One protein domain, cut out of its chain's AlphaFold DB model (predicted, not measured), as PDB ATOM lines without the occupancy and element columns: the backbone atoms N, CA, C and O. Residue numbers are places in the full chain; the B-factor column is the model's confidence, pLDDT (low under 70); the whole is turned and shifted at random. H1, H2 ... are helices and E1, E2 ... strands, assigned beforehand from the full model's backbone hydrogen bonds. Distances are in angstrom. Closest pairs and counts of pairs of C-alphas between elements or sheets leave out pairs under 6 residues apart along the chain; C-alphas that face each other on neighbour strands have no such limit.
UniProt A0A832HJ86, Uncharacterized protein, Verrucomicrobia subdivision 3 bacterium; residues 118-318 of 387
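This is residues 118 to 318 of the 387 residues of an uncharacterized protein of Verrucomicrobia subdivision 3 bacterium (UniProt A0A832HJ86). With little regular structure, this rounded body is mostly loops: H7 and H9 lie near its middle, long H6 runs along one side, and the E1-E2 hairpin lies at another. The 201 printed residues include nine named helices and two antiparallel strands, in the order H1 to H5, E1, E2, H6 to H9; 79 are in named elements, mostly helix. It is compact, radius of gyration of the C-alphas 17.1 A, spanning 45 by 43 by 42 A.

H1, residues 130 to 135, touches H9, residues 307 to 312 (closest C-alphas Gly 131 and Gln 310, 3.8 A), at a shallow tilt of 20 degrees, opposite ways. H3, residues 168 to 175, touches H7, residues 268 to 273; the closest C-alphas, Trp 172 and Gly 269, are 4.5 A apart. E1, residues 209 to 213, and E2, residues 220 to 224, form a hairpin, with N 210 and O 223 2.9 A apart. O i to N i+4 pairs within hydrogen-bond range number 0 in H1, H3 and H7, against 3 of 3, 4 of 5 and 3 of 3 for O i to N i+3.

H1 begins at C-alpha 130 (92.308, -83.883, -2.140). H2, residues 154 to 161, and H4, residues 186 to 189, touch no helix. H6, residues 237 to 255, is 27.5 A long and touches H5, residues 198 to 205, with residues 238 to 242 alone. H8, residues 302 to 305, is near H1. H9 ends at C-alpha 312 (99.564, -88.244, -0.132).

The printed part has no cut. The link from H7 to H8 is long, 28 residues. Residues 215 to 217, 227 to 235 and 280 to 298 have pLDDT under 70.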
ATOM      1  N   ASP A 118      89.162 -64.727  13.700       87.38
ATOM      2  CA  ASP A 118      89.849 -64.123  12.545       87.38
ATOM      3  C   ASP A 118      91.154 -64.841  12.148       87.38
ATOM      4  O   ASP A 118      91.718 -64.537  11.098       87.38
ATOM      5  N   ASP A 119      91.663 -65.777  12.962       88.62
ATOM      6  CA  ASP A 119      92.844 -66.575  12.597       88.62
ATOM      7  C   ASP A 119      92.501 -67.653  11.551       88.62
ATOM      8  O   ASP A 119      93.403 -68.249  10.960       88.62
ATOM      9  N   TRP A 120      91.209 -67.892  11.290       86.12
ATOM     10  CA  TRP A 120      90.772 -68.773  10.219       86.12
ATOM     11  C   TRP A 120      91.185 -68.239   8.850       86.12
ATOM     12  O   TRP A 120      90.781 -67.155   8.430       86.12
ATOM     13  N   GLN A 121      91.940 -69.044   8.105       83.00
ATOM     14  CA  GLN A 121      92.377 -68.699   6.758       83.00
ATOM     15  C   GLN A 121      91.823 -69.696   5.737       83.00
ATOM     16  O   GLN A 121      92.407 -70.751   5.493       83.00
ATOM     17  N   PHE A 122      90.713 -69.341   5.089       79.00
ATOM     18  CA  PHE A 122      90.122 -70.195   4.060       79.00
ATOM     19  C   PHE A 122      90.861 -70.079   2.719       79.00
ATOM     20  O   PHE A 122      91.223 -68.972   2.305       79.00
ATOM     21  N   PRO A 123      91.080 -71.199   2.002       82.88
ATOM     22  CA  PRO A 123      91.655 -71.156   0.665       82.88
ATOM     23  C   PRO A 123      90.787 -70.329  -0.292       82.88
ATOM     24  O   PRO A 123      89.585 -70.550  -0.410       82.88
ATOM     25  N   THR A 124      91.406 -69.401  -1.019       85.00
ATOM     26  CA  THR A 124      90.730 -68.566  -2.028       85.00
ATOM     27  C   THR A 124      90.797 -69.150  -3.441       85.00
ATOM     28  O   THR A 124      90.080 -68.703  -4.334       85.00
ATOM     29  N   ASN A 125      91.651 -70.155  -3.653       86.19
ATOM     30  CA  ASN A 125      91.905 -70.796  -4.942       86.19
ATOM     31  C   ASN A 125      91.412 -72.250  -4.954       86.19
ATOM     32  O   ASN A 125      91.128 -72.837  -3.911       86.19
ATOM     33  N   LYS A 126      91.359 -72.849  -6.151       87.56
ATOM     34  CA  LYS A 126      91.052 -74.277  -6.318       87.56
ATOM     35  C   LYS A 126      92.052 -75.146  -5.557       87.56
ATOM     36  O   LYS A 126      93.242 -74.832  -5.510       87.56
ATOM     37  N   PHE A 127      91.572 -76.267  -5.027       89.44
ATOM     38  CA  PHE A 127      92.433 -77.232  -4.355       89.44
ATOM     39  C   PHE A 127      93.343 -77.931  -5.371       89.44
ATOM     40  O   PHE A 127      92.844 -78.451  -6.372       89.44
ATOM     41  N   PRO A 128      94.668 -77.953  -5.145       87.50
ATOM     42  CA  PRO A 128      95.600 -78.640  -6.032       87.50
ATOM     43  C   PRO A 128      95.512 -80.166  -5.893       87.50
ATOM     44  O   PRO A 128      95.880 -80.885  -6.816       87.50
ATOM     45  N   ASN A 129      95.047 -80.664  -4.744       91.44
ATOM     46  CA  ASN A 129      94.863 -82.080  -4.461       91.44
ATOM     47  C   ASN A 129      93.781 -82.264  -3.365       91.44
ATOM     48  O   ASN A 129      93.378 -81.292  -2.725       91.44
ATOM     49  N   VAL A 130      93.321 -83.498  -3.147       92.62
ATOM     50  CA  VAL A 130      92.308 -83.883  -2.140       92.62
ATOM     51  C   VAL A 130      92.703 -83.469  -0.725       92.62
ATOM     52  O   VAL A 130      91.865 -82.989   0.028       92.62
ATOM     53  N   GLY A 131      93.972 -83.623  -0.354       92.44
ATOM     54  CA  GLY A 131      94.448 -83.360   0.999       92.44
ATOM     55  C   GLY A 131      94.289 -81.903   1.445       92.44
ATOM     56  O   GLY A 131      94.167 -81.641   2.636       92.44
ATOM     57  N   TRP A 132      94.169 -80.950   0.516       91.94
ATOM     58  CA  TRP A 132      93.872 -79.549   0.847       91.94
ATOM     59  C   TRP A 132      92.491 -79.332   1.467       91.94
ATOM     60  O   TRP A 132      92.240 -78.253   2.009       91.94
ATOM     61  N   ILE A 133      91.621 -80.347   1.455       91.69
ATOM     62  CA  ILE A 133      90.362 -80.308   2.196       91.69
ATOM     63  C   ILE A 133      90.577 -80.095   3.702       91.69
ATOM     64  O   ILE A 133      89.747 -79.441   4.323       91.69
ATOM     65  N   GLY A 134      91.721 -80.515   4.262       91.69
ATOM     66  CA  GLY A 134      92.102 -80.251   5.660       91.69
ATOM     67  C   GLY A 134      92.290 -78.767   6.002       91.69
ATOM     68  O   GLY A 134      92.478 -78.407   7.154       91.69
ATOM     69  N   ARG A 135      92.212 -77.864   5.013       90.12
ATOM     70  CA  ARG A 135      92.206 -76.401   5.219       90.12
ATOM     71  C   ARG A 135      90.809 -75.785   5.176       90.12
ATOM     72  O   ARG A 135      90.658 -74.567   5.241       90.12
ATOM     73  N   VAL A 136      89.787 -76.608   4.982       89.75
ATOM     74  CA  VAL A 136      88.392 -76.179   4.920       89.75
ATOM     75  C   VAL A 136      87.767 -76.368   6.288       89.75
ATOM     76  O   VAL A 136      87.961 -77.397   6.930       89.75
ATOM     77  N   HIS A 137      86.982 -75.391   6.727       88.25
ATOM     78  CA  HIS A 137      86.219 -75.519   7.959       88.25
ATOM     79  C   HIS A 137      85.171 -76.637   7.848       88.25
ATOM     80  O   HIS A 137      84.380 -76.640   6.904       88.25
ATOM     81  N   ARG A 138      85.096 -77.547   8.826       86.19
ATOM     82  CA  ARG A 138      84.165 -78.699   8.769       86.19
ATOM     83  C   ARG A 138      82.751 -78.411   9.280       86.19
ATOM     84  O   ARG A 138      81.848 -79.229   9.150       86.19
ATOM     85  N   GLY A 139      82.567 -77.244   9.886       84.38
ATOM     86  CA  GLY A 139      81.283 -76.771  10.411       84.38
ATOM     87  C   GLY A 139      81.109 -76.952  11.920       84.38
ATOM     88  O   GLY A 139      80.102 -76.500  12.449       84.38
ATOM     89  N   THR A 140      82.089 -77.540  12.610       87.06
ATOM     90  CA  THR A 140      82.170 -77.574  14.082       87.06
ATOM     91  C   THR A 140      83.189 -76.559  14.598       87.06
ATOM     92  O   THR A 140      84.244 -76.450  13.978       87.06
ATOM     93  N   PRO A 141      82.940 -75.871  15.726       87.88
ATOM     94  CA  PRO A 141      83.812 -74.822  16.245       87.88
ATOM     95  C   PRO A 141      85.284 -75.227  16.314       87.88
ATOM     96  O   PRO A 141      85.606 -76.317  16.795       87.88
ATOM     97  N   TRP A 142      86.162 -74.303  15.924       89.69
ATOM     98  CA  TRP A 142      87.611 -74.405  16.125       89.69
ATOM     99  C   TRP A 142      88.311 -75.544  15.370       89.69
ATOM    100  O   TRP A 142      89.448 -75.855  15.715       89.69
ATOM    101  N   GLN A 143      87.679 -76.148  14.353       89.19
ATOM    102  CA  GLN A 143      88.258 -77.286  13.633       89.19
ATOM    103  C   GLN A 143      88.014 -77.259  12.111       89.19
ATOM    104  O   GLN A 143      86.887 -77.078  11.636       89.19
ATOM    105  N   THR A 144      89.060 -77.521  11.333       91.56
ATOM    106  CA  THR A 144      89.012 -77.873   9.910       91.56
ATOM    107  C   THR A 144      88.706 -79.354   9.721       91.56
ATOM    108  O   THR A 144      88.631 -80.118  10.684       91.56
ATOM    109  N   VAL A 145      88.478 -79.775   8.473       93.31
ATOM    110  CA  VAL A 145      88.292 -81.193   8.134       93.31
ATOM    111  C   VAL A 145      89.451 -82.016   8.688       93.31
ATOM    112  O   VAL A 145      90.610 -81.770   8.376       93.31
ATOM    113  N   TYR A 146      89.123 -83.000   9.516       94.31
ATOM    114  CA  TYR A 146      90.086 -83.649  10.390       94.31
ATOM    115  C   TYR A 146      90.944 -84.685   9.652       94.31
ATOM    116  O   TYR A 146      90.475 -85.790   9.365       94.31
ATOM    117  N   LEU A 147      92.221 -84.373   9.398       95.12
ATOM    118  CA  LEU A 147      93.177 -85.310   8.785       95.12
ATOM    119  C   LEU A 147      94.196 -85.885   9.781       95.12
ATOM    120  O   LEU A 147      95.142 -86.572   9.390       95.12
ATOM    121  N   LYS A 148      94.008 -85.625  11.077       92.31
ATOM    122  CA  LYS A 148      94.871 -86.132  12.152       92.31
ATOM    123  C   LYS A 148      94.454 -87.530  12.592       92.31
ATOM    124  O   LYS A 148      93.321 -87.958  12.388       92.31
ATOM    125  N   ALA A 149      95.393 -88.222  13.233       91.25
ATOM    126  CA  ALA A 149      95.222 -89.616  13.638       91.25
ATOM    127  C   ALA A 149      94.610 -89.826  15.024       91.25
ATOM    128  O   ALA A 149      94.207 -90.939  15.357       91.25
ATOM    129  N   ASP A 150      94.591 -88.793  15.864       87.25
ATOM    130  CA  ASP A 150      94.202 -88.952  17.259       87.25
ATOM    131  C   ASP A 150      92.672 -88.996  17.384       87.25
ATOM    132  O   ASP A 150      91.936 -88.453  16.567       87.25
ATOM    133  N   ILE A 151      92.166 -89.683  18.401       88.88
ATOM    134  CA  ILE A 151      90.730 -89.937  18.531       88.88
ATOM    135  C   ILE A 151      90.237 -89.233  19.790       88.88
ATOM    136  O   ILE A 151      90.666 -89.539  20.908       88.88
ATOM    137  N   ALA A 152      89.351 -88.246  19.613       89.56
ATOM    138  CA  ALA A 152      88.690 -87.575  20.728       89.56
ATOM    139  C   ALA A 152      87.862 -88.595  21.535       89.56
ATOM    140  O   ALA A 152      87.171 -89.428  20.947       89.56
ATOM    141  N   PRO A 153      87.880 -88.561  22.878       90.50
ATOM    142  CA  PRO A 153      86.937 -89.347  23.659       90.50
ATOM    143  C   PRO A 153      85.507 -88.900  23.335       90.50
ATOM    144  O   PRO A 153      85.175 -87.725  23.478       90.50
ATOM    145  N   THR A 154      84.642 -89.835  22.943       90.31
ATOM    146  CA  THR A 154      83.294 -89.551  22.418       90.31
ATOM    147  C   THR A 154      82.437 -88.680  23.350       90.31
ATOM    148  O   THR A 154      81.712 -87.802  22.889       90.31
ATOM    149  N   ASN A 155      82.546 -88.875  24.669       87.19
ATOM    150  CA  ASN A 155      81.814 -88.076  25.659       87.19
ATOM    151  C   ASN A 155      82.364 -86.652  25.812       87.19
ATOM    152  O   ASN A 155      81.585 -85.713  25.971       87.19
ATOM    153  N   ASP A 156      83.687 -86.490  25.751       85.75
ATOM    154  CA  ASP A 156      84.324 -85.173  25.786       85.75
ATOM    155  C   ASP A 156      83.995 -84.413  24.490       85.75
ATOM    156  O   ASP A 156      83.667 -83.229  24.532       85.75
ATOM    157  N   TRP A 157      83.972 -85.109  23.344       88.44
ATOM    158  CA  TRP A 157      83.537 -84.534  22.070       88.44
ATOM    159  C   TRP A 157      82.085 -84.057  22.111       88.44
ATOM    160  O   TRP A 157      81.794 -82.930  21.722       88.44
ATOM    161  N   PHE A 158      81.167 -84.876  22.629       86.38
ATOM    162  CA  PHE A 158      79.764 -84.482  22.756       86.38
ATOM    163  C   PHE A 158      79.581 -83.254  23.655       86.38
ATOM    164  O   PHE A 158      78.777 -82.384  23.339       86.38
ATOM    165  N   ARG A 159      80.361 -83.136  24.737       81.56
ATOM    166  CA  ARG A 159      80.392 -81.927  25.581       81.56
ATOM    167  C   ARG A 159      80.866 -80.695  24.811       81.56
ATOM    168  O   ARG A 159      80.332 -79.609  25.014       81.56
ATOM    169  N   TRP A 160      81.849 -80.870  23.934       82.00
ATOM    170  CA  TRP A 160      82.444 -79.794  23.149       82.00
ATOM    171  C   TRP A 160      81.553 -79.322  21.991       82.00
ATOM    172  O   TRP A 160      81.202 -78.144  21.920       82.00
ATOM    173  N   ALA A 161      81.163 -80.243  21.108       84.19
ATOM    174  CA  ALA A 161      80.450 -79.955  19.863       84.19
ATOM    175  C   ALA A 161      78.921 -80.108  19.968       84.19
ATOM    176  O   ALA A 161      78.197 -79.814  19.022       84.19
ATOM    177  N   GLY A 162      78.400 -80.634  21.080       82.12
ATOM    178  CA  GLY A 162      76.960 -80.839  21.278       82.12
ATOM    179  C   GLY A 162      76.338 -81.937  20.403       82.12
ATOM    180  O   GLY A 162      75.115 -82.066  20.368       82.12
ATOM    181  N   SER A 163      77.144 -82.735  19.693       84.88
ATOM    182  CA  SER A 163      76.673 -83.836  18.843       84.88
ATOM    183  C   SER A 163      77.704 -84.960  18.729       84.88
ATOM    184  O   SER A 163      78.894 -84.719  18.545       84.88
ATOM    185  N   TYR A 164      77.238 -86.209  18.794       88.25
ATOM    186  CA  TYR A 164      78.061 -87.384  18.485       88.25
ATOM    187  C   TYR A 164      78.303 -87.543  16.978       88.25
ATOM    188  O   TYR A 164      79.334 -88.068  16.565       88.25
ATOM    189  N   GLY A 165      77.364 -87.078  16.145       88.12
ATOM    190  CA  GLY A 165      77.423 -87.245  14.690       88.12
ATOM    191  C   GLY A 165      78.525 -86.421  14.023       88.12
ATOM    192  O   GLY A 165      78.953 -86.744  12.920       88.12
ATOM    193  N   THR A 166      79.028 -85.392  14.705       89.12
ATOM    194  CA  THR A 166      80.087 -84.508  14.206       89.12
ATOM    195  C   THR A 166      81.479 -84.909  14.696       89.12
ATOM    196  O   THR A 166      82.407 -84.106  14.646       89.12
ATOM    197  N   HIS A 167      81.653 -86.137  15.195       93.25
ATOM    198  CA  HIS A 167      82.952 -86.609  15.676       93.25
ATOM    199  C   HIS A 167      84.060 -86.415  14.614       93.25
ATOM    200  O   HIS A 167      83.792 -86.684  13.442       93.25
ATOM    201  N   PRO A 168      85.283 -85.960  14.961       92.88
ATOM    202  CA  PRO A 168      86.329 -85.620  13.987       92.88
ATOM    203  C   PRO A 168      86.672 -86.756  13.037       92.88
ATOM    204  O   PRO A 168      86.726 -86.575  11.830       92.88
ATOM    205  N   THR A 169      86.777 -87.974  13.563       93.44
ATOM    206  CA  THR A 169      87.103 -89.166  12.766       93.44
ATOM    207  C   THR A 169      86.051 -89.525  11.710       93.44
ATOM    208  O   THR A 169      86.333 -90.350  10.846       93.44
ATOM    209  N   ASN A 170      84.844 -88.946  11.756       92.56
ATOM    210  CA  ASN A 170      83.848 -89.142  10.695       92.56
ATOM    211  C   ASN A 170      84.298 -88.497   9.374       92.56
ATOM    212  O   ASN A 170      83.884 -88.956   8.308       92.56
ATOM    213  N   ASP A 171      85.183 -87.498   9.435       94.00
ATOM    214  CA  ASP A 171      85.732 -86.812   8.262       94.00
ATOM    215  C   ASP A 171      86.643 -87.699   7.422       94.00
ATOM    216  O   ASP A 171      86.811 -87.459   6.229       94.00
ATOM    217  N   TRP A 172      87.193 -88.766   7.997       93.69
ATOM    218  CA  TRP A 172      88.016 -89.709   7.243       93.69
ATOM    219  C   TRP A 172      87.240 -90.328   6.076       93.69
ATOM    220  O   TRP A 172      87.810 -90.553   5.013       93.69
ATOM    221  N   ASN A 173      85.926 -90.516   6.233       90.81
ATOM    222  CA  ASN A 173      85.058 -91.008   5.163       90.81
ATOM    223  C   ASN A 173      84.835 -89.958   4.063       90.81
ATOM    224  O   ASN A 173      84.513 -90.305   2.939       90.81
ATOM    225  N   ILE A 174      84.988 -88.665   4.357       88.94
ATOM    226  CA  ILE A 174      84.781 -87.601   3.363       88.94
ATOM    227  C   ILE A 174      85.888 -87.643   2.306       88.94
ATOM    228  O   ILE A 174      85.639 -87.386   1.130       88.94
ATOM    229  N   VAL A 175      87.107 -88.002   2.709       87.88
ATOM    230  CA  VAL A 175      88.280 -88.024   1.826       87.88
ATOM    231  C   VAL A 175      88.105 -89.012   0.667       87.88
ATOM    232  O   VAL A 175      88.554 -88.731  -0.441       87.88
ATOM    233  N   GLU A 176      87.409 -90.131   0.882       84.25
ATOM    234  CA  GLU A 176      87.164 -91.149  -0.154       84.25
ATOM    235  C   GLU A 176      86.128 -90.719  -1.202       84.25
ATOM    236  O   GLU A 176      86.087 -91.270  -2.299       84.25
ATOM    237  N   CYS A 177      85.313 -89.702  -0.904       87.38
ATOM    238  CA  CYS A 177      84.359 -89.147  -1.863       87.38
ATOM    239  C   CYS A 177      85.032 -88.291  -2.945       87.38
ATOM    240  O   CYS A 177      84.390 -87.953  -3.942       87.38
ATOM    241  N   PHE A 178      86.300 -87.915  -2.757       88.12
ATOM    242  CA  PHE A 178      87.030 -87.057  -3.679       88.12
ATOM    243  C   PHE A 178      88.073 -87.837  -4.469       88.12
ATOM    244  O   PHE A 178      88.779 -88.698  -3.956       88.12
ATOM    245  N   THR A 179      88.224 -87.464  -5.736       86.88
ATOM    246  CA  THR A 179      89.282 -87.969  -6.605       86.88
ATOM    247  C   THR A 179      89.824 -86.840  -7.468       86.88
ATOM    248  O   THR A 179      89.083 -85.964  -7.916       86.88
ATOM    249  N   THR A 180      91.133 -86.851  -7.701       86.06
ATOM    250  CA  THR A 180      91.794 -86.000  -8.704       86.06
ATOM    251  C   THR A 180      91.943 -86.716 -10.048       86.06
ATOM    252  O   THR A 180      92.353 -86.098 -11.031       86.06
ATOM    253  N   ALA A 181      91.615 -88.010 -10.118       87.19
ATOM    254  CA  ALA A 181      91.694 -88.783 -11.344       87.19
ATOM    255  C   ALA A 181      90.543 -88.401 -12.285       87.19
ATOM    256  O   ALA A 181      89.371 -88.553 -11.955       87.19
ATOM    257  N   LEU A 182      90.884 -87.940 -13.490       86.31
ATOM    258  CA  LEU A 182      89.900 -87.578 -14.520       86.31
ATOM    259  C   LEU A 182      89.135 -88.793 -15.075       86.31
ATOM    260  O   LEU A 182      88.064 -88.639 -15.654       86.31
ATOM    261  N   ASN A 183      89.723 -89.986 -14.962       86.19
ATOM    262  CA  ASN A 183      89.162 -91.270 -15.374       86.19
ATOM    263  C   ASN A 183      89.938 -92.421 -14.702       86.19
ATOM    264  O   ASN A 183      91.004 -92.210 -14.119       86.19
ATOM    265  N   ASP A 184      89.455 -93.652 -14.861       80.94
ATOM    266  CA  ASP A 184      90.069 -94.848 -14.268       80.94
ATOM    267  C   ASP A 184      91.512 -95.088 -14.736       80.94
ATOM    268  O   ASP A 184      92.336 -95.619 -13.993       80.94
ATOM    269  N   ASN A 185      91.861 -94.663 -15.957       83.12
ATOM    270  CA  ASN A 185      93.231 -94.778 -16.461       83.12
ATOM    271  C   ASN A 185      94.188 -93.850 -15.701       83.12
ATOM    272  O   ASN A 185      95.305 -94.261 -15.390       83.12
ATOM    273  N   ALA A 186      93.744 -92.640 -15.350       83.75
ATOM    274  CA  ALA A 186      94.504 -91.705 -14.526       83.75
ATOM    275  C   ALA A 186      94.676 -92.215 -13.081       83.75
ATOM    276  O   ALA A 186      95.679 -91.910 -12.442       83.75
ATOM    277  N   ALA A 187      93.759 -93.057 -12.592       84.12
ATOM    278  CA  ALA A 187      93.836 -93.681 -11.269       84.12
ATOM    279  C   ALA A 187      94.764 -94.917 -11.199       84.12
ATOM    280  O   ALA A 187      94.955 -95.499 -10.126       84.12
ATOM    281  N   ARG A 188      95.356 -95.363 -12.321       80.50
ATOM    282  CA  ARG A 188      96.233 -96.555 -12.349       80.50
ATOM    283  C   ARG A 188      97.571 -96.348 -11.647       80.50
ATOM    284  O   ARG A 188      98.136 -97.319 -11.157       80.50
ATOM    285  N   GLY A 189      98.063 -95.111 -11.603       85.50
ATOM    286  CA  GLY A 189      99.299 -94.758 -10.899       85.50
ATOM    287  C   GLY A 189      99.131 -94.592  -9.387       85.50
ATOM    288  O   GLY A 189     100.131 -94.445  -8.691       85.50
ATOM    289  N   LEU A 190      97.892 -94.609  -8.882       90.75
ATOM    290  CA  LEU A 190      97.616 -94.461  -7.457       90.75
ATOM    291  C   LEU A 190      97.987 -95.732  -6.698       90.75
ATOM    292  O   LEU A 190      97.693 -96.852  -7.130       90.75
ATOM    293  N   LEU A 191      98.596 -95.540  -5.536       92.94
ATOM    294  CA  LEU A 191      98.981 -96.610  -4.636       92.94
ATOM    295  C   LEU A 191      97.753 -97.155  -3.899       92.94
ATOM    296  O   LEU A 191      97.006 -96.409  -3.273       92.94
ATOM    297  N   GLY A 192      97.573 -98.472  -3.923       91.94
ATOM    298  CA  GLY A 192      96.582 -99.133  -3.078       91.94
ATOM    299  C   GLY A 192      96.888 -98.933  -1.589       91.94
ATOM    300  O   GLY A 192      98.018 -99.162  -1.146       91.94
ATOM    301  N   VAL A 193      95.894 -98.493  -0.815       93.12
ATOM    302  CA  VAL A 193      96.054 -98.111   0.597       93.12
ATOM    303  C   VAL A 193      96.552 -99.262   1.483       93.12
ATOM    304  O   VAL A 193      97.174 -99.000   2.512       93.12
ATOM    305  N   ASN A 194      96.356-100.526   1.089       92.81
ATOM    306  CA  ASN A 194      96.842-101.718   1.796       92.81
ATOM    307  C   ASN A 194      98.143-102.306   1.242       92.81
ATOM    308  O   ASN A 194      98.557-103.381   1.672       92.81
ATOM    309  N   GLN A 195      98.854-101.607   0.352       91.31
ATOM    310  CA  GLN A 195     100.191-102.030  -0.060       91.31
ATOM    311  C   GLN A 195     101.129-102.144   1.154       91.31
ATOM    312  O   GLN A 195     101.240-101.216   1.954       91.31
ATOM    313  N   THR A 196     101.833-103.261   1.312       87.06
ATOM    314  CA  THR A 196     102.713-103.518   2.469       87.06
ATOM    315  C   THR A 196     104.181-103.204   2.189       87.06
ATOM    316  O   THR A 196     104.957-103.000   3.122       87.06
ATOM    317  N   ASN A 197     104.569-103.123   0.914       87.69
ATOM    318  CA  ASN A 197     105.962-102.967   0.519       87.69
ATOM    319  C   ASN A 197     106.494-101.544   0.745       87.69
ATOM    320  O   ASN A 197     105.953-100.568   0.220       87.69
ATOM    321  N   LEU A 198     107.640-101.452   1.428       89.75
ATOM    322  CA  LEU A 198     108.374-100.205   1.680       89.75
ATOM    323  C   LEU A 198     108.682 -99.433   0.390       89.75
ATOM    324  O   LEU A 198     108.552 -98.215   0.359       89.75
ATOM    325  N   ALA A 199     109.067-100.129  -0.683       90.19
ATOM    326  CA  ALA A 199     109.426 -99.500  -1.954       90.19
ATOM    327  C   ALA A 199     108.256 -98.719  -2.578       90.19
ATOM    328  O   ALA A 199     108.454 -97.631  -3.112       90.19
ATOM    329  N   ALA A 200     107.036 -99.245  -2.470       91.69
ATOM    330  CA  ALA A 200     105.854 -98.603  -3.028       91.69
ATOM    331  C   ALA A 200     105.457 -97.354  -2.223       91.69
ATOM    332  O   ALA A 200     105.165 -96.314  -2.804       91.69
ATOM    333  N   TRP A 201     105.540 -97.420  -0.891       92.12
ATOM    334  CA  TRP A 201     105.349 -96.245  -0.035       92.12
ATOM    335  C   TRP A 201     106.455 -95.208  -0.187       92.12
ATOM    336  O   TRP A 201     106.174 -94.014  -0.162       92.12
ATOM    337  N   SER A 202     107.697 -95.640  -0.407       90.00
ATOM    338  CA  SER A 202     108.805 -94.739  -0.725       90.00
ATOM    339  C   SER A 202     108.507 -93.927  -1.986       90.00
ATOM    340  O   SER A 202     108.743 -92.727  -1.996       90.00
ATOM    341  N   ALA A 203     107.896 -94.522  -3.016       89.56
ATOM    342  CA  ALA A 203     107.509 -93.787  -4.222       89.56
ATOM    343  C   ALA A 203     106.464 -92.680  -3.967       89.56
ATOM    344  O   ALA A 203     106.466 -91.680  -4.676       89.56
ATOM    345  N   VAL A 204     105.599 -92.843  -2.960       92.12
ATOM    346  CA  VAL A 204     104.577 -91.848  -2.580       92.12
ATOM    347  C   VAL A 204     105.124 -90.791  -1.614       92.12
ATOM    348  O   VAL A 204     104.717 -89.634  -1.674       92.12
ATOM    349  N   LEU A 205     106.029 -91.178  -0.712       89.88
ATOM    350  CA  LEU A 205     106.513 -90.330   0.384       89.88
ATOM    351  C   LEU A 205     107.814 -89.583   0.066       89.88
ATOM    352  O   LEU A 205     108.095 -88.551   0.675       89.88
ATOM    353  N   ASN A 206     108.642 -90.104  -0.840       86.75
ATOM    354  CA  ASN A 206     109.949 -89.528  -1.136       86.75
ATOM    355  C   ASN A 206     109.813 -88.173  -1.844       86.75
ATOM    356  O   ASN A 206     108.990 -88.000  -2.741       86.75
ATOM    357  N   GLY A 207     110.649 -87.212  -1.459       84.25
ATOM    358  CA  GLY A 207     110.630 -85.859  -2.014       84.25
ATOM    359  C   GLY A 207     109.679 -84.894  -1.299       84.25
ATOM    360  O   GLY A 207     109.692 -83.702  -1.604       84.25
ATOM    361  N   LEU A 208     108.890 -85.369  -0.331       87.25
ATOM    362  CA  LEU A 208     108.036 -84.505   0.482       87.25
ATOM    363  C   LEU A 208     108.880 -83.696   1.468       87.25
ATOM    364  O   LEU A 208     109.653 -84.255   2.245       87.25
ATOM    365  N   MET A 209     108.716 -82.375   1.453       85.62
ATOM    366  CA  MET A 209     109.306 -81.486   2.452       85.62
ATOM    367  C   MET A 209     108.307 -81.298   3.593       85.62
ATOM    368  O   MET A 209     107.255 -80.691   3.401       85.62
ATOM    369  N   ILE A 210     108.639 -81.801   4.776       83.50
ATOM    370  CA  ILE A 210     107.833 -81.618   5.985       83.50
ATOM    371  C   ILE A 210     108.546 -80.683   6.953       83.50
ATOM    372  O   ILE A 210     109.770 -80.597   6.949       83.50
ATOM    373  N   ALA A 211     107.794 -79.990   7.800       82.12
ATOM    374  CA  ALA A 211     108.360 -79.239   8.912       82.12
ATOM    375  C   ALA A 211     108.153 -80.033  10.204       82.12
ATOM    376  O   ALA A 211     107.044 -80.482  10.479       82.12
ATOM    377  N   ILE A 212     109.210 -80.195  10.996       75.50
ATOM    378  CA  ILE A 212     109.125 -80.806  12.323       75.50
ATOM    379  C   ILE A 212     109.470 -79.781  13.410       75.50
ATOM    380  O   ILE A 212     110.352 -78.944  13.204       75.50
ATOM    381  N   PRO A 213     108.807 -79.829  14.573       73.50
ATOM    382  CA  PRO A 213     109.226 -79.099  15.763       73.50
ATOM    383  C   PRO A 213     110.669 -79.415  16.171       73.50
ATOM    384  O   PRO A 213     111.048 -80.580  16.270       73.50
ATOM    385  N   THR A 214     111.464 -78.377  16.438       73.38
ATOM    386  CA  THR A 214     112.838 -78.498  16.968       73.38
ATOM    387  C   THR A 214     112.944 -78.183  18.452       73.38
ATOM    388  O   THR A 214     113.964 -78.478  19.071       73.38
ATOM    389  N   ASN A 215     111.922 -77.549  19.027       68.81
ATOM    390  CA  ASN A 215     111.882 -77.162  20.428       68.81
ATOM    391  C   ASN A 215     110.441 -76.925  20.906       68.81
ATOM    392  O   ASN A 215     109.514 -76.765  20.111       68.81
ATOM    393  N   ASP A 216     110.289 -76.806  22.223       67.25
ATOM    394  CA  ASP A 216     109.028 -76.473  22.887       67.25
ATOM    395  C   ASP A 216     108.744 -74.963  22.900       67.25
ATOM    396  O   ASP A 216     108.094 -74.477  23.816       67.25
ATOM    397  N   VAL A 217     109.257 -74.190  21.935       68.81
ATOM    398  CA  VAL A 217     108.958 -72.750  21.779       68.81
ATOM    399  C   VAL A 217     108.494 -72.385  20.364       68.81
ATOM    400  O   VAL A 217     108.438 -71.211  20.009       68.81
ATOM    401  N   GLY A 218     108.122 -73.387  19.557       70.25
ATOM    402  CA  GLY A 218     107.548 -73.196  18.221       70.25
ATOM    403  C   GLY A 218     108.570 -73.131  17.082       70.25
ATOM    404  O   GLY A 218     108.215 -72.773  15.960       70.25
ATOM    405  N   GLY A 219     109.834 -73.473  17.340       77.56
ATOM    406  CA  GLY A 219     110.846 -73.632  16.299       77.56
ATOM    407  C   GLY A 219     110.516 -74.806  15.382       77.56
ATOM    408  O   GLY A 219     110.165 -75.886  15.857       77.56
ATOM    409  N   LEU A 220     110.646 -74.599  14.070       80.50
ATOM    410  CA  LEU A 220     110.428 -75.622  13.050       80.50
ATOM    411  C   LEU A 220     111.673 -75.801  12.187       80.50
ATOM    412  O   LEU A 220     112.345 -74.829  11.843       80.50
ATOM    413  N   GLN A 221     111.951 -77.043  11.809       80.50
ATOM    414  CA  GLN A 221     112.982 -77.405  10.846       80.50
ATOM    415  C   GLN A 221     112.361 -78.176   9.694       80.50
ATOM    416  O   GLN A 221     111.617 -79.134   9.898       80.50
ATOM    417  N   SER A 222     112.709 -77.771   8.477       83.25
ATOM    418  CA  SER A 222     112.314 -78.477   7.267       83.25
ATOM    419  C   SER A 222     113.178 -79.719   7.058       83.25
ATOM    420  O   SER A 222     114.407 -79.654   7.139       83.25
ATOM    421  N   ILE A 223     112.531 -80.842   6.769       78.75
ATOM    422  CA  ILE A 223     113.146 -82.134   6.486       78.75
ATOM    423  C   ILE A 223     112.574 -82.673   5.184       78.75
ATOM    424  O   ILE A 223     111.359 -82.729   4.994       78.75
ATOM    425  N   LEU A 224     113.470 -83.124   4.311       83.44
ATOM    426  CA  LEU A 224     113.105 -83.900   3.140       83.44
ATOM    427  C   LEU A 224     112.890 -85.360   3.550       83.44
ATOM    428  O   LEU A 224     113.813 -86.008   4.046       83.44
ATOM    429  N   ILE A 225     111.694 -85.890   3.313       80.81
ATOM    430  CA  ILE A 225     111.438 -87.323   3.424       80.81
ATOM    431  C   ILE A 225     112.162 -88.019   2.270       80.81
ATOM    432  O   ILE A 225     111.891 -87.751   1.101       80.81
ATOM    433  N   GLY A 226     113.082 -88.923   2.602       73.94
ATOM    434  CA  GLY A 226     113.836 -89.686   1.618       73.94
ATOM    435  C   GLY A 226     114.781 -90.709   2.250       73.94
ATOM    436  O   GLY A 226     114.914 -90.761   3.472       73.94
ATOM    437  N   PRO A 227     115.452 -91.533   1.425       63.66
ATOM    438  CA  PRO A 227     116.272 -92.657   1.887       63.66
ATOM    439  C   PRO A 227     117.530 -92.245   2.672       63.66
ATOM    440  O   PRO A 227     118.156 -93.099   3.298       63.66
ATOM    441  N   HIS A 228     117.909 -90.964   2.643       62.16
ATOM    442  CA  HIS A 228     119.058 -90.435   3.372       62.16
ATOM    443  C   HIS A 228     118.724 -89.054   3.964       62.16
ATOM    444  O   HIS A 228     118.797 -88.056   3.242       62.16
ATOM    445  N   PRO A 229     118.316 -88.969   5.243       59.75
ATOM    446  CA  PRO A 229     118.144 -87.682   5.905       59.75
ATOM    447  C   PRO A 229     119.507 -86.978   6.068       59.75
ATOM    448  O   PRO A 229     120.518 -87.647   6.307       59.75
ATOM    449  N   PRO A 230     119.578 -85.639   5.947       56.03
ATOM    450  CA  PRO A 230     120.805 -84.908   6.236       56.03
ATOM    451  C   PRO A 230     121.144 -84.983   7.742       56.03
ATOM    452  O   PRO A 230     120.239 -84.892   8.580       56.03
ATOM    453  N   PRO A 231     122.432 -85.096   8.123       52.00
ATOM    454  CA  PRO A 231     122.856 -84.989   9.521       52.00
ATOM    455  C   PRO A 231     122.359 -83.669  10.143       52.00
ATOM    456  O   PRO A 231     122.386 -82.646   9.455       52.00
ATOM    457  N   PRO A 232     121.928 -83.637  11.421       55.38
ATOM    458  CA  PRO A 232     122.088 -84.654  12.469       55.38
ATOM    459  C   PRO A 232     120.896 -85.620  12.625       55.38
ATOM    460  O   PRO A 232     120.845 -86.370  13.598       55.38
ATOM    461  N   ILE A 233     119.920 -85.604  11.713       56.00
ATOM    462  CA  ILE A 233     118.717 -86.438  11.829       56.00
ATOM    463  C   ILE A 233     119.080 -87.869  11.420       56.00
ATOM    464  O   ILE A 233     119.273 -88.163  10.246       56.00
ATOM    465  N   ALA A 234     119.214 -88.758  12.403       50.62
ATOM    466  CA  ALA A 234     119.642 -90.144  12.198       50.62
ATOM    467  C   ALA A 234     118.503 -91.109  11.803       50.62
ATOM    468  O   ALA A 234     118.758 -92.293  11.593       50.62
ATOM    469  N   THR A 235     117.251 -90.643  11.722       59.00
ATOM    470  CA  THR A 235     116.076 -91.500  11.495       59.00
ATOM    471  C   THR A 235     115.594 -91.443  10.050       59.00
ATOM    472  O   THR A 235     115.241 -90.390   9.520       59.00
ATOM    473  N   ASN A 236     115.553 -92.606   9.401       70.94
ATOM    474  CA  ASN A 236     114.897 -92.759   8.111       70.94
ATOM    475  C   ASN A 236     113.376 -92.781   8.340       70.94
ATOM    476  O   ASN A 236     112.833 -93.783   8.795       70.94
ATOM    477  N   LEU A 237     112.701 -91.672   8.029       79.56
ATOM    478  CA  LEU A 237     111.271 -91.490   8.306       79.56
ATOM    479  C   LEU A 237     110.371 -92.444   7.510       79.56
ATOM    480  O   LEU A 237     109.284 -92.786   7.965       79.56
ATOM    481  N   VAL A 238     110.794 -92.881   6.317       85.50
ATOM    482  CA  VAL A 238     109.951 -93.718   5.447       85.50
ATOM    483  C   VAL A 238     109.680 -95.095   6.079       85.50
ATOM    484  O   VAL A 238     108.509 -95.457   6.186       85.50
ATOM    485  N   PRO A 239     110.691 -95.865   6.539       86.88
ATOM    486  CA  PRO A 239     110.473 -97.083   7.317       86.88
ATOM    487  C   PRO A 239     109.551 -96.905   8.523       86.88
ATOM    488  O   PRO A 239     108.673 -97.744   8.717       86.88
ATOM    489  N   ASP A 240     109.707 -95.825   9.292       85.31
ATOM    490  CA  ASP A 240     108.901 -95.575  10.493       85.31
ATOM    491  C   ASP A 240     107.432 -95.322  10.137       85.31
ATOM    492  O   ASP A 240     106.535 -95.937  10.715       85.31
ATOM    493  N   ILE A 241     107.176 -94.496   9.116       88.50
ATOM    494  CA  ILE A 241     105.824 -94.256   8.596       88.50
ATOM    495  C   ILE A 241     105.203 -95.566   8.107       88.50
ATOM    496  O   ILE A 241     104.071 -95.883   8.465       88.50
ATOM    497  N   VAL A 242     105.936 -96.363   7.326       91.06
ATOM    498  CA  VAL A 242     105.425 -97.635   6.794       91.06
ATOM    499  C   VAL A 242     105.165 -98.651   7.907       91.06
ATOM    500  O   VAL A 242     104.151 -99.352   7.872       91.06
ATOM    501  N   ALA A 243     106.030 -98.717   8.919       90.50
ATOM    502  CA  ALA A 243     105.808 -99.534  10.106       90.50
ATOM    503  C   ALA A 243     104.554 -99.081  10.868       90.50
ATOM    504  O   ALA A 243     103.735 -99.919  11.250       90.50
ATOM    505  N   GLY A 244     104.361 -97.768  11.013       91.25
ATOM    506  CA  GLY A 244     103.159 -97.156  11.572       91.25
ATOM    507  C   GLY A 244     101.891 -97.552  10.824       91.25
ATOM    508  O   GLY A 244     100.957 -98.069  11.433       91.25
ATOM    509  N   ILE A 245     101.885 -97.404   9.497       93.81
ATOM    510  CA  ILE A 245     100.760 -97.783   8.631       93.81
ATOM    511  C   ILE A 245     100.424 -99.273   8.810       93.81
ATOM    512  O   ILE A 245      99.268 -99.629   9.038       93.81
ATOM    513  N   ASN A 246     101.428-100.156   8.751       93.38
ATOM    514  CA  ASN A 246     101.241-101.602   8.926       93.38
ATOM    515  C   ASN A 246     100.708-101.963  10.322       93.38
ATOM    516  O   ASN A 246      99.866-102.856  10.462       93.38
ATOM    517  N   ARG A 247     101.161-101.252  11.358       92.25
ATOM    518  CA  ARG A 247     100.656-101.416  12.722       92.25
ATOM    519  C   ARG A 247      99.186-101.004  12.810       92.25
ATOM    520  O   ARG A 247      98.392-101.769  13.346       92.25
ATOM    521  N   THR A 248      98.808 -99.859  12.238       92.69
ATOM    522  CA  THR A 248      97.411 -99.396  12.213       92.69
ATOM    523  C   THR A 248      96.506-100.389  11.485       92.69
ATOM    524  O   THR A 248      95.468-100.759  12.020       92.69
ATOM    525  N   ARG A 249      96.924-100.925  10.330       91.00
ATOM    526  CA  ARG A 249      96.176-101.991   9.629       91.00
ATOM    527  C   ARG A 249      95.946-103.223  10.493       91.00
ATOM    528  O   ARG A 249      94.870-103.803  10.471       91.00
ATOM    529  N   THR A 250      96.954-103.619  11.262       89.94
ATOM    530  CA  THR A 250      96.829-104.753  12.184       89.94
ATOM    531  C   THR A 250      95.839-104.453  13.310       89.94
ATOM    532  O   THR A 250      95.201-105.365  13.810       89.94
ATOM    533  N   MET A 251      95.672-103.188  13.706       89.00
ATOM    534  CA  MET A 251      94.656-102.792  14.686       89.00
ATOM    535  C   MET A 251      93.246-102.741  14.083       89.00
ATOM    536  O   MET A 251      92.285-102.983  14.807       89.00
ATOM    537  N   GLU A 252      93.101-102.482  12.780       87.50
ATOM    538  CA  GLU A 252      91.792-102.504  12.104       87.50
ATOM    539  C   GLU A 252      91.125-103.884  12.163       87.50
ATOM    540  O   GLU A 252      89.900-103.957  12.258       87.50
ATOM    541  N   SER A 253      91.896-104.978  12.177       83.12
ATOM    542  CA  SER A 253      91.326-106.326  12.320       83.12
ATOM    543  C   SER A 253      90.613-106.531  13.661       83.12
ATOM    544  O   SER A 253      89.699-107.347  13.751       83.12
ATOM    545  N   LEU A 254      90.985-105.761  14.689       82.56
ATOM    546  CA  LEU A 254      90.363-105.795  16.013       82.56
ATOM    547  C   LEU A 254      89.030-105.037  16.063       82.56
ATOM    548  O   LEU A 254      88.309-105.140  17.053       82.56
ATOM    549  N   LEU A 255      88.712-104.254  15.027       79.81
ATOM    550  CA  LEU A 255      87.468-103.490  14.940       79.81
ATOM    551  C   LEU A 255      86.316-104.308  14.349       79.81
ATOM    552  O   LEU A 255      85.168-103.882  14.452       79.81
ATOM    553  N   ASP A 256      86.605-105.463  13.742       76.25
ATOM    554  CA  ASP A 256      85.589-106.370  13.218       76.25
ATOM    555  C   ASP A 256      84.924-107.156  14.368       76.25
ATOM    556  O   ASP A 256      85.572-108.006  14.993       76.25
ATOM    557  N   PRO A 257      83.620-106.942  14.638       73.00
ATOM    558  CA  PRO A 257      82.903-107.636  15.705       73.00
ATOM    559  C   PRO A 257      82.818-109.154  15.506       73.00
ATOM    560  O   PRO A 257      82.513-109.877  16.452       73.00
ATOM    561  N   THR A 258      83.041-109.647  14.282       77.31
ATOM    562  CA  THR A 258      82.953-111.074  13.948       77.31
ATOM    563  C   THR A 258      84.218-111.855  14.304       77.31
ATOM    564  O   THR A 258      84.207-113.082  14.252       77.31
ATOM    565  N   GLY A 259      85.310-111.169  14.671       71.88
ATOM    566  CA  GLY A 259      86.596-111.802  14.972       71.88
ATOM    567  C   GLY A 259      87.327-112.364  13.745       71.88
ATOM    568  O   GLY A 259      88.363-113.008  13.900       71.88
ATOM    569  N   HIS A 260      86.816-112.113  12.536       73.50
ATOM    570  CA  HIS A 260      87.418-112.516  11.260       73.50
ATOM    571  C   HIS A 260      88.079-111.349  10.513       73.50
ATOM    572  O   HIS A 260      88.362-111.459   9.318       73.50
ATOM    573  N   GLY A 261      88.356-110.249  11.218       75.31
ATOM    574  CA  GLY A 261      88.940-109.050  10.637       75.31
ATOM    575  C   GLY A 261      90.276-109.341   9.959       75.31
ATOM    576  O   GLY A 261      91.166-109.983  10.523       75.31
ATOM    577  N   LEU A 262      90.433-108.843   8.738       82.50
ATOM    578  CA  LEU A 262      91.707-108.879   8.032       82.50
ATOM    579  C   LEU A 262      92.551-107.660   8.437       82.50
ATOM    580  O   LEU A 262      91.987-106.599   8.709       82.50
ATOM    581  N   PRO A 263      93.894-107.772   8.479       87.31
ATOM    582  CA  PRO A 263      94.780-106.657   8.804       87.31
ATOM    583  C   PRO A 263      94.902-105.694   7.611       87.31
ATOM    584  O   PRO A 263      95.956-105.574   6.984       87.31
ATOM    585  N   LEU A 264      93.793-105.042   7.264       89.00
ATOM    586  CA  LEU A 264      93.660-104.105   6.157       89.00
ATOM    587  C   LEU A 264      92.735-102.944   6.539       89.00
ATOM    588  O   LEU A 264      91.857-103.063   7.390       89.00
ATOM    589  N   PHE A 265      92.925-101.811   5.880       91.19
ATOM    590  CA  PHE A 265      91.991-100.702   5.874       91.19
ATOM    591  C   PHE A 265      90.795-101.054   4.991       91.19
ATOM    592  O   PHE A 265      90.941-101.237   3.782       91.19
ATOM    593  N   HIS A 266      89.612-101.109   5.599       84.75
ATOM    594  CA  HIS A 266      88.344-101.368   4.906       84.75
ATOM    595  C   HIS A 266      87.904-100.214   3.995       84.75
ATOM    596  O   HIS A 266      87.058-100.405   3.130       84.75
ATOM    597  N   ARG A 267      88.447 -99.020   4.237       88.75
ATOM    598  CA  ARG A 267      88.212 -97.784   3.488       88.75
ATOM    599  C   ARG A 267      89.505 -97.000   3.397       88.75
ATOM    600  O   ARG A 267      90.306 -97.052   4.336       88.75
ATOM    601  N   MET A 268      89.684 -96.221   2.335       91.31
ATOM    602  CA  MET A 268      90.909 -95.429   2.143       91.31
ATOM    603  C   MET A 268      91.171 -94.485   3.321       91.31
ATOM    604  O   MET A 268      92.289 -94.432   3.829       91.31
ATOM    605  N   GLY A 269      90.138 -93.784   3.799       93.12
ATOM    606  CA  GLY A 269      90.261 -92.786   4.863       93.12
ATOM    607  C   GLY A 269      90.798 -93.323   6.191       93.12
ATOM    608  O   GLY A 269      91.408 -92.577   6.953       93.12
ATOM    609  N   ARG A 270      90.653 -94.630   6.459       93.69
ATOM    610  CA  ARG A 270      91.144 -95.263   7.698       93.69
ATOM    611  C   ARG A 270      92.659 -95.182   7.848       93.69
ATOM    612  O   ARG A 270      93.150 -95.258   8.970       93.69
ATOM    613  N   ILE A 271      93.399 -94.951   6.761       95.06
ATOM    614  CA  ILE A 271      94.841 -94.706   6.834       95.06
ATOM    615  C   ILE A 271      95.188 -93.520   7.744       95.06
ATOM    616  O   ILE A 271      96.224 -93.558   8.409       95.06
ATOM    617  N   LEU A 272      94.308 -92.513   7.833       95.62
ATOM    618  CA  LEU A 272      94.496 -91.323   8.663       95.62
ATOM    619  C   LEU A 272      94.558 -91.646  10.154       95.62
ATOM    620  O   LEU A 272      95.157 -90.874  10.886       95.62
ATOM    621  N   ALA A 273      94.071 -92.812  10.594       93.69
ATOM    622  CA  ALA A 273      94.269 -93.305  11.957       93.69
ATOM    623  C   ALA A 273      95.743 -93.598  12.294       93.69
ATOM    624  O   ALA A 273      96.053 -93.905  13.442       93.69
ATOM    625  N   THR A 274      96.656 -93.526  11.318       93.88
ATOM    626  CA  THR A 274      98.088 -93.769  11.506       93.88
ATOM    627  C   THR A 274      98.784 -92.549  12.118       93.88
ATOM    628  O   THR A 274      98.959 -91.541  11.427       93.88
ATOM    629  N   PRO A 275      99.267 -92.636  13.373       90.00
ATOM    630  CA  PRO A 275      99.957 -91.543  14.056       90.00
ATOM    631  C   PRO A 275     101.099 -90.924  13.259       90.00
ATOM    632  O   PRO A 275     101.229 -89.704  13.205       90.00
ATOM    633  N   GLU A 276     101.916 -91.757  12.620       88.81
ATOM    634  CA  GLU A 276     103.097 -91.360  11.859       88.81
ATOM    635  C   GLU A 276     102.763 -90.505  10.629       88.81
ATOM    636  O   GLU A 276     103.639 -89.852  10.085       88.81
ATOM    637  N   LEU A 277     101.502 -90.424  10.201       90.81
ATOM    638  CA  LEU A 277     101.119 -89.465   9.165       90.81
ATOM    639  C   LEU A 277     100.928 -88.048   9.711       90.81
ATOM    640  O   LEU A 277     100.888 -87.111   8.928       90.81
ATOM    641  N   THR A 278     100.832 -87.864  11.027       87.56
ATOM    642  CA  THR A 278     100.629 -86.539  11.627       87.56
ATOM    643  C   THR A 278     101.600 -86.247  12.761       87.56
ATOM    644  O   THR A 278     102.727 -85.828  12.533       87.56
ATOM    645  N   PHE A 279     101.200 -86.467  14.008       75.25
ATOM    646  CA  PHE A 279     102.014 -86.134  15.177       75.25
ATOM    647  C   PHE A 279     103.015 -87.230  15.551       75.25
ATOM    648  O   PHE A 279     103.809 -87.006  16.446       75.25
ATOM    649  N   GLY A 280     102.934 -88.433  14.977       69.88
ATOM    650  CA  GLY A 280     103.826 -89.555  15.294       69.88
ATOM    651  C   GLY A 280     105.180 -89.463  14.592       69.88
ATOM    652  O   GLY A 280     106.156 -90.009  15.090       69.88
ATOM    653  N   THR A 281     105.258 -88.745  13.466       63.09
ATOM    654  CA  THR A 281     106.527 -88.359  12.816       63.09
ATOM    655  C   THR A 281     107.260 -87.268  13.574       63.09
ATOM    656  O   THR A 281     108.471 -87.105  13.444       63.09
ATOM    657  N   ILE A 282     106.523 -86.524  14.386       60.78
ATOM    658  CA  ILE A 282     107.063 -85.596  15.354       60.78
ATOM    659  C   ILE A 282     107.337 -86.451  16.594       60.78
ATOM    660  O   ILE A 282     106.412 -87.034  17.142       60.78
ATOM    661  N   ASN A 283     108.588 -86.599  17.030       54.38
ATOM    662  CA  ASN A 283     108.926 -87.365  18.239       54.38
ATOM    663  C   ASN A 283     108.369 -86.678  19.505       54.38
ATOM    664  O   ASN A 283     109.119 -86.142  20.317       54.38
ATOM    665  N   VAL A 284     107.046 -86.659  19.673       50.25
ATOM    666  CA  VAL A 284     106.374 -86.135  20.855       50.25
ATOM    667  C   VAL A 284     106.367 -87.250  21.888       50.25
ATOM    668  O   VAL A 284     105.737 -88.286  21.643       50.25
ATOM    669  N   PRO A 285     107.042 -87.089  23.038       44.25
ATOM    670  CA  PRO A 285     107.003 -88.099  24.081       44.25
ATOM    671  C   PRO A 285     105.547 -88.353  24.497       44.25
ATOM    672  O   PRO A 285     104.846 -87.469  24.992       44.25
ATOM    673  N   SER A 286     105.084 -89.585  24.273       42.47
ATOM    674  CA  SER A 286     103.799 -90.071  24.769       42.47
ATOM    675  C   SER A 286     103.902 -90.216  26.282       42.47
ATOM    676  O   SER A 286     104.382 -91.239  26.768       42.47
ATOM    677  N   GLN A 287     103.456 -89.219  27.045       40.66
ATOM    678  CA  GLN A 287     103.476 -89.344  28.503       40.66
ATOM    679  C   GLN A 287     102.353 -90.230  29.065       40.66
ATOM    680  O   GLN A 287     102.404 -90.536  30.250       40.66
ATOM    681  N   SER A 288     101.384 -90.710  28.268       33.09
ATOM    682  CA  SER A 288     100.440 -91.767  28.688       33.09
ATOM    683  C   SER A 288      99.630 -92.356  27.520       33.09
ATOM    684  O   SER A 288      99.138 -91.595  26.684       33.09
ATOM    685  N   PRO A 289      99.394 -93.682  27.481       37.69
ATOM    686  CA  PRO A 289      98.359 -94.275  26.648       37.69
ATOM    687  C   PRO A 289      96.995 -93.990  27.288       37.69
ATOM    688  O   PRO A 289      96.647 -94.545  28.326       37.69
ATOM    689  N   GLY A 290      96.226 -93.096  26.669       41.19
ATOM    690  CA  GLY A 290      94.877 -92.753  27.109       41.19
ATOM    691  C   GLY A 290      94.819 -91.528  28.027       41.19
ATOM    692  O   GLY A 290      95.526 -91.410  29.021       41.19
ATOM    693  N   LEU A 291      93.908 -90.620  27.679       37.53
ATOM    694  CA  LEU A 291      93.414 -89.478  28.465       37.53
ATOM    695  C   LEU A 291      94.305 -88.235  28.646       37.53
ATOM    696  O   LEU A 291      93.739 -87.182  28.954       37.53
ATOM    697  N   TYR A 292      95.605 -88.264  28.351       36.06
ATOM    698  CA  TYR A 292      96.472 -87.094  28.559       36.06
ATOM    699  C   TYR A 292      97.075 -86.549  27.260       36.06
ATOM    700  O   TYR A 292      97.592 -87.288  26.432       36.06
ATOM    701  N   HIS A 293      96.937 -85.230  27.112       46.09
ATOM    702  CA  HIS A 293      97.509 -84.356  26.088       46.09
ATOM    703  C   HIS A 293      98.880 -84.830  25.576       46.09
ATOM    704  O   HIS A 293      99.781 -85.134  26.363       46.09
ATOM    705  N   ARG A 294      99.081 -84.765  24.259       52.34
ATOM    706  CA  ARG A 294     100.427 -84.661  23.689       52.34
ATOM    707  C   ARG A 294     100.912 -83.245  23.984       52.34
ATOM    708  O   ARG A 294     100.412 -82.299  23.390       52.34
ATOM    709  N   TRP A 295     101.796 -83.073  24.962       45.34
ATOM    710  CA  TRP A 295     102.279 -81.748  25.361       45.34
ATOM    711  C   TRP A 295     103.532 -81.383  24.567       45.34
ATOM    712  O   TRP A 295     104.622 -81.849  24.876       45.34
ATOM    713  N   ILE A 296     103.366 -80.503  23.583       53.06
ATOM    714  CA  ILE A 296     104.394 -79.526  23.221       53.06
ATOM    715  C   ILE A 296     103.810 -78.184  23.662       53.06
ATOM    716  O   ILE A 296     102.642 -77.904  23.377       53.06
ATOM    717  N   GLN A 297     104.577 -77.358  24.380       57.16
ATOM    718  CA  GLN A 297     104.085 -76.063  24.875       57.16
ATOM    719  C   GLN A 297     103.576 -75.163  23.728       57.16
ATOM    720  O   GLN A 297     102.663 -74.360  23.936       57.16
ATOM    721  N   TYR A 298     104.098 -75.366  22.513       67.25
ATOM    722  CA  TYR A 298     103.631 -74.742  21.279       67.25
ATOM    723  C   TYR A 298     103.504 -75.802  20.189       67.25
ATOM    724  O   TYR A 298     104.499 -76.299  19.665       67.25
ATOM    725  N   MET A 299     102.263 -76.144  19.849       75.56
ATOM    726  CA  MET A 299     101.979 -76.969  18.681       75.56
ATOM    727  C   MET A 299     102.247 -76.172  17.402       75.56
ATOM    728  O   MET A 299     101.937 -74.975  17.364       75.56
ATOM    729  N   PRO A 300     102.795 -76.806  16.352       81.25
ATOM    730  CA  PRO A 300     102.852 -76.175  15.046       81.25
ATOM    731  C   PRO A 300     101.438 -76.001  14.487       81.25
ATOM    732  O   PRO A 300     100.502 -76.656  14.946       81.25
ATOM    733  N   ARG A 301     101.290 -75.122  13.490       85.56
ATOM    734  CA  ARG A 301     100.007 -74.928  12.806       85.56
ATOM    735  C   ARG A 301      99.518 -76.224  12.172       85.56
ATOM    736  O   ARG A 301     100.302 -77.130  11.874       85.56
ATOM    737  N   ASP A 302      98.227 -76.257  11.904       86.62
ATOM    738  CA  ASP A 302      97.561 -77.429  11.370       86.62
ATOM    739  C   ASP A 302      98.146 -77.926  10.050       86.62
ATOM    740  O   ASP A 302      98.345 -79.123   9.855       86.62
ATOM    741  N   GLU A 303      98.561 -77.002   9.180       84.81
ATOM    742  CA  GLU A 303      99.134 -77.350   7.880       84.81
ATOM    743  C   GLU A 303     100.468 -78.090   7.995       84.81
ATOM    744  O   GLU A 303     100.870 -78.794   7.070       84.81
ATOM    745  N   VAL A 304     101.162 -77.933   9.122       85.69
ATOM    746  CA  VAL A 304     102.391 -78.668   9.422       85.69
ATOM    747  C   VAL A 304     102.060 -80.057   9.957       85.69
ATOM    748  O   VAL A 304     102.660 -81.031   9.509       85.69
ATOM    749  N   LEU A 305     101.092 -80.161  10.875       86.56
ATOM    750  CA  LEU A 305     100.665 -81.445  11.442       86.56
ATOM    751  C   LEU A 305     100.058 -82.369  10.393       86.56
ATOM    752  O   LEU A 305     100.297 -83.570  10.420       86.56
ATOM    753  N   GLU A 306      99.282 -81.817   9.473       91.69
ATOM    754  CA  GLU A 306      98.598 -82.572   8.428       91.69
ATOM    755  C   GLU A 306      99.383 -82.582   7.111       91.69
ATOM    756  O   GLU A 306      98.855 -82.993   6.080       91.69
ATOM    757  N   CYS A 307     100.652 -82.155   7.119       89.75
ATOM    758  CA  CYS A 307     101.446 -82.002   5.902       89.75
ATOM    759  C   CYS A 307     101.511 -83.302   5.087       89.75
ATOM    760  O   CYS A 307     101.281 -83.276   3.881       89.75
ATOM    761  N   ILE A 308     101.761 -84.456   5.715       93.00
ATOM    762  CA  ILE A 308     101.840 -85.728   4.983       93.00
ATOM    763  C   ILE A 308     100.474 -86.083   4.352       93.00
ATOM    764  O   ILE A 308     100.441 -86.232   3.126       93.00
ATOM    765  N   PRO A 309      99.343 -86.143   5.094       95.06
ATOM    766  CA  PRO A 309      98.006 -86.297   4.517       95.06
ATOM    767  C   PRO A 309      97.711 -85.310   3.384       95.06
ATOM    768  O   PRO A 309      97.240 -85.720   2.321       95.06
ATOM    769  N   GLN A 310      98.065 -84.031   3.557       92.88
ATOM    770  CA  GLN A 310      97.864 -82.986   2.549       92.88
ATOM    771  C   GLN A 310      98.563 -83.284   1.215       92.88
ATOM    772  O   GLN A 310      98.148 -82.762   0.184       92.88
ATOM    773  N   HIS A 311      99.605 -84.118   1.203       92.50
ATOM    774  CA  HIS A 311     100.326 -84.478  -0.016       92.50
ATOM    775  C   HIS A 311      99.954 -85.861  -0.556       92.50
ATOM    776  O   HIS A 311      99.872 -86.029  -1.773       92.50
ATOM    777  N   ILE A 312      99.711 -86.849   0.311       94.00
ATOM    778  CA  ILE A 312      99.564 -88.244  -0.132       94.00
ATOM    779  C   ILE A 312      98.131 -88.646  -0.474       94.00
ATOM    780  O   ILE A 312      97.949 -89.608  -1.214       94.00
ATOM    781  N   LEU A 313      97.108 -87.936   0.021       94.75
ATOM    782  CA  LEU A 313      95.709 -88.369  -0.123       94.75
ATOM    783  C   LEU A 313      95.228 -88.452  -1.580       94.75
ATOM    784  O   LEU A 313      94.289 -89.178  -1.873       94.75
ATOM    785  N   SER A 314      95.878 -87.748  -2.510       92.56
ATOM    786  CA  SER A 314      95.601 -87.855  -3.957       92.56
ATOM    787  C   SER A 314      96.493 -88.834  -4.704       92.56
ATOM    788  O   SER A 314      96.369 -88.948  -5.918       92.56
ATOM    789  N   LEU A 315      97.422 -89.482  -4.006       93.50
ATOM    790  CA  LEU A 315      98.355 -90.468  -4.551       93.50
ATOM    791  C   LEU A 315      97.981 -91.893  -4.140       93.50
ATOM    792  O   LEU A 315      98.613 -92.848  -4.591       93.50
ATOM    793  N   ILE A 316      96.961 -92.036  -3.297       93.38
ATOM    794  CA  ILE A 316      96.467 -93.310  -2.793       93.38
ATOM    795  C   ILE A 316      95.035 -93.563  -3.269       93.38
ATOM    796  O   ILE A 316      94.331 -92.640  -3.675       93.38
ATOM    797  N   LYS A 317      94.613 -94.823  -3.220       90.75
ATOM    798  CA  LYS A 317      93.241 -95.251  -3.506       90.75
ATOM    799  C   LYS A 317      92.848 -96.464  -2.673       90.75
ATOM    800  O   LYS A 317      93.709 -97.147  -2.115       90.75
ATOM    801  N   GLU A 318      91.553 -96.757  -2.638       87.44
ATOM    802  CA  GLU A 318      91.066 -98.043  -2.141       87.44
ATOM    803  C   GLU A 318      91.630 -99.205  -2.959       87.44
ATOM    804  O   GLU A 318      91.890 -99.085  -4.162       87.44
TER     805      GLU A 318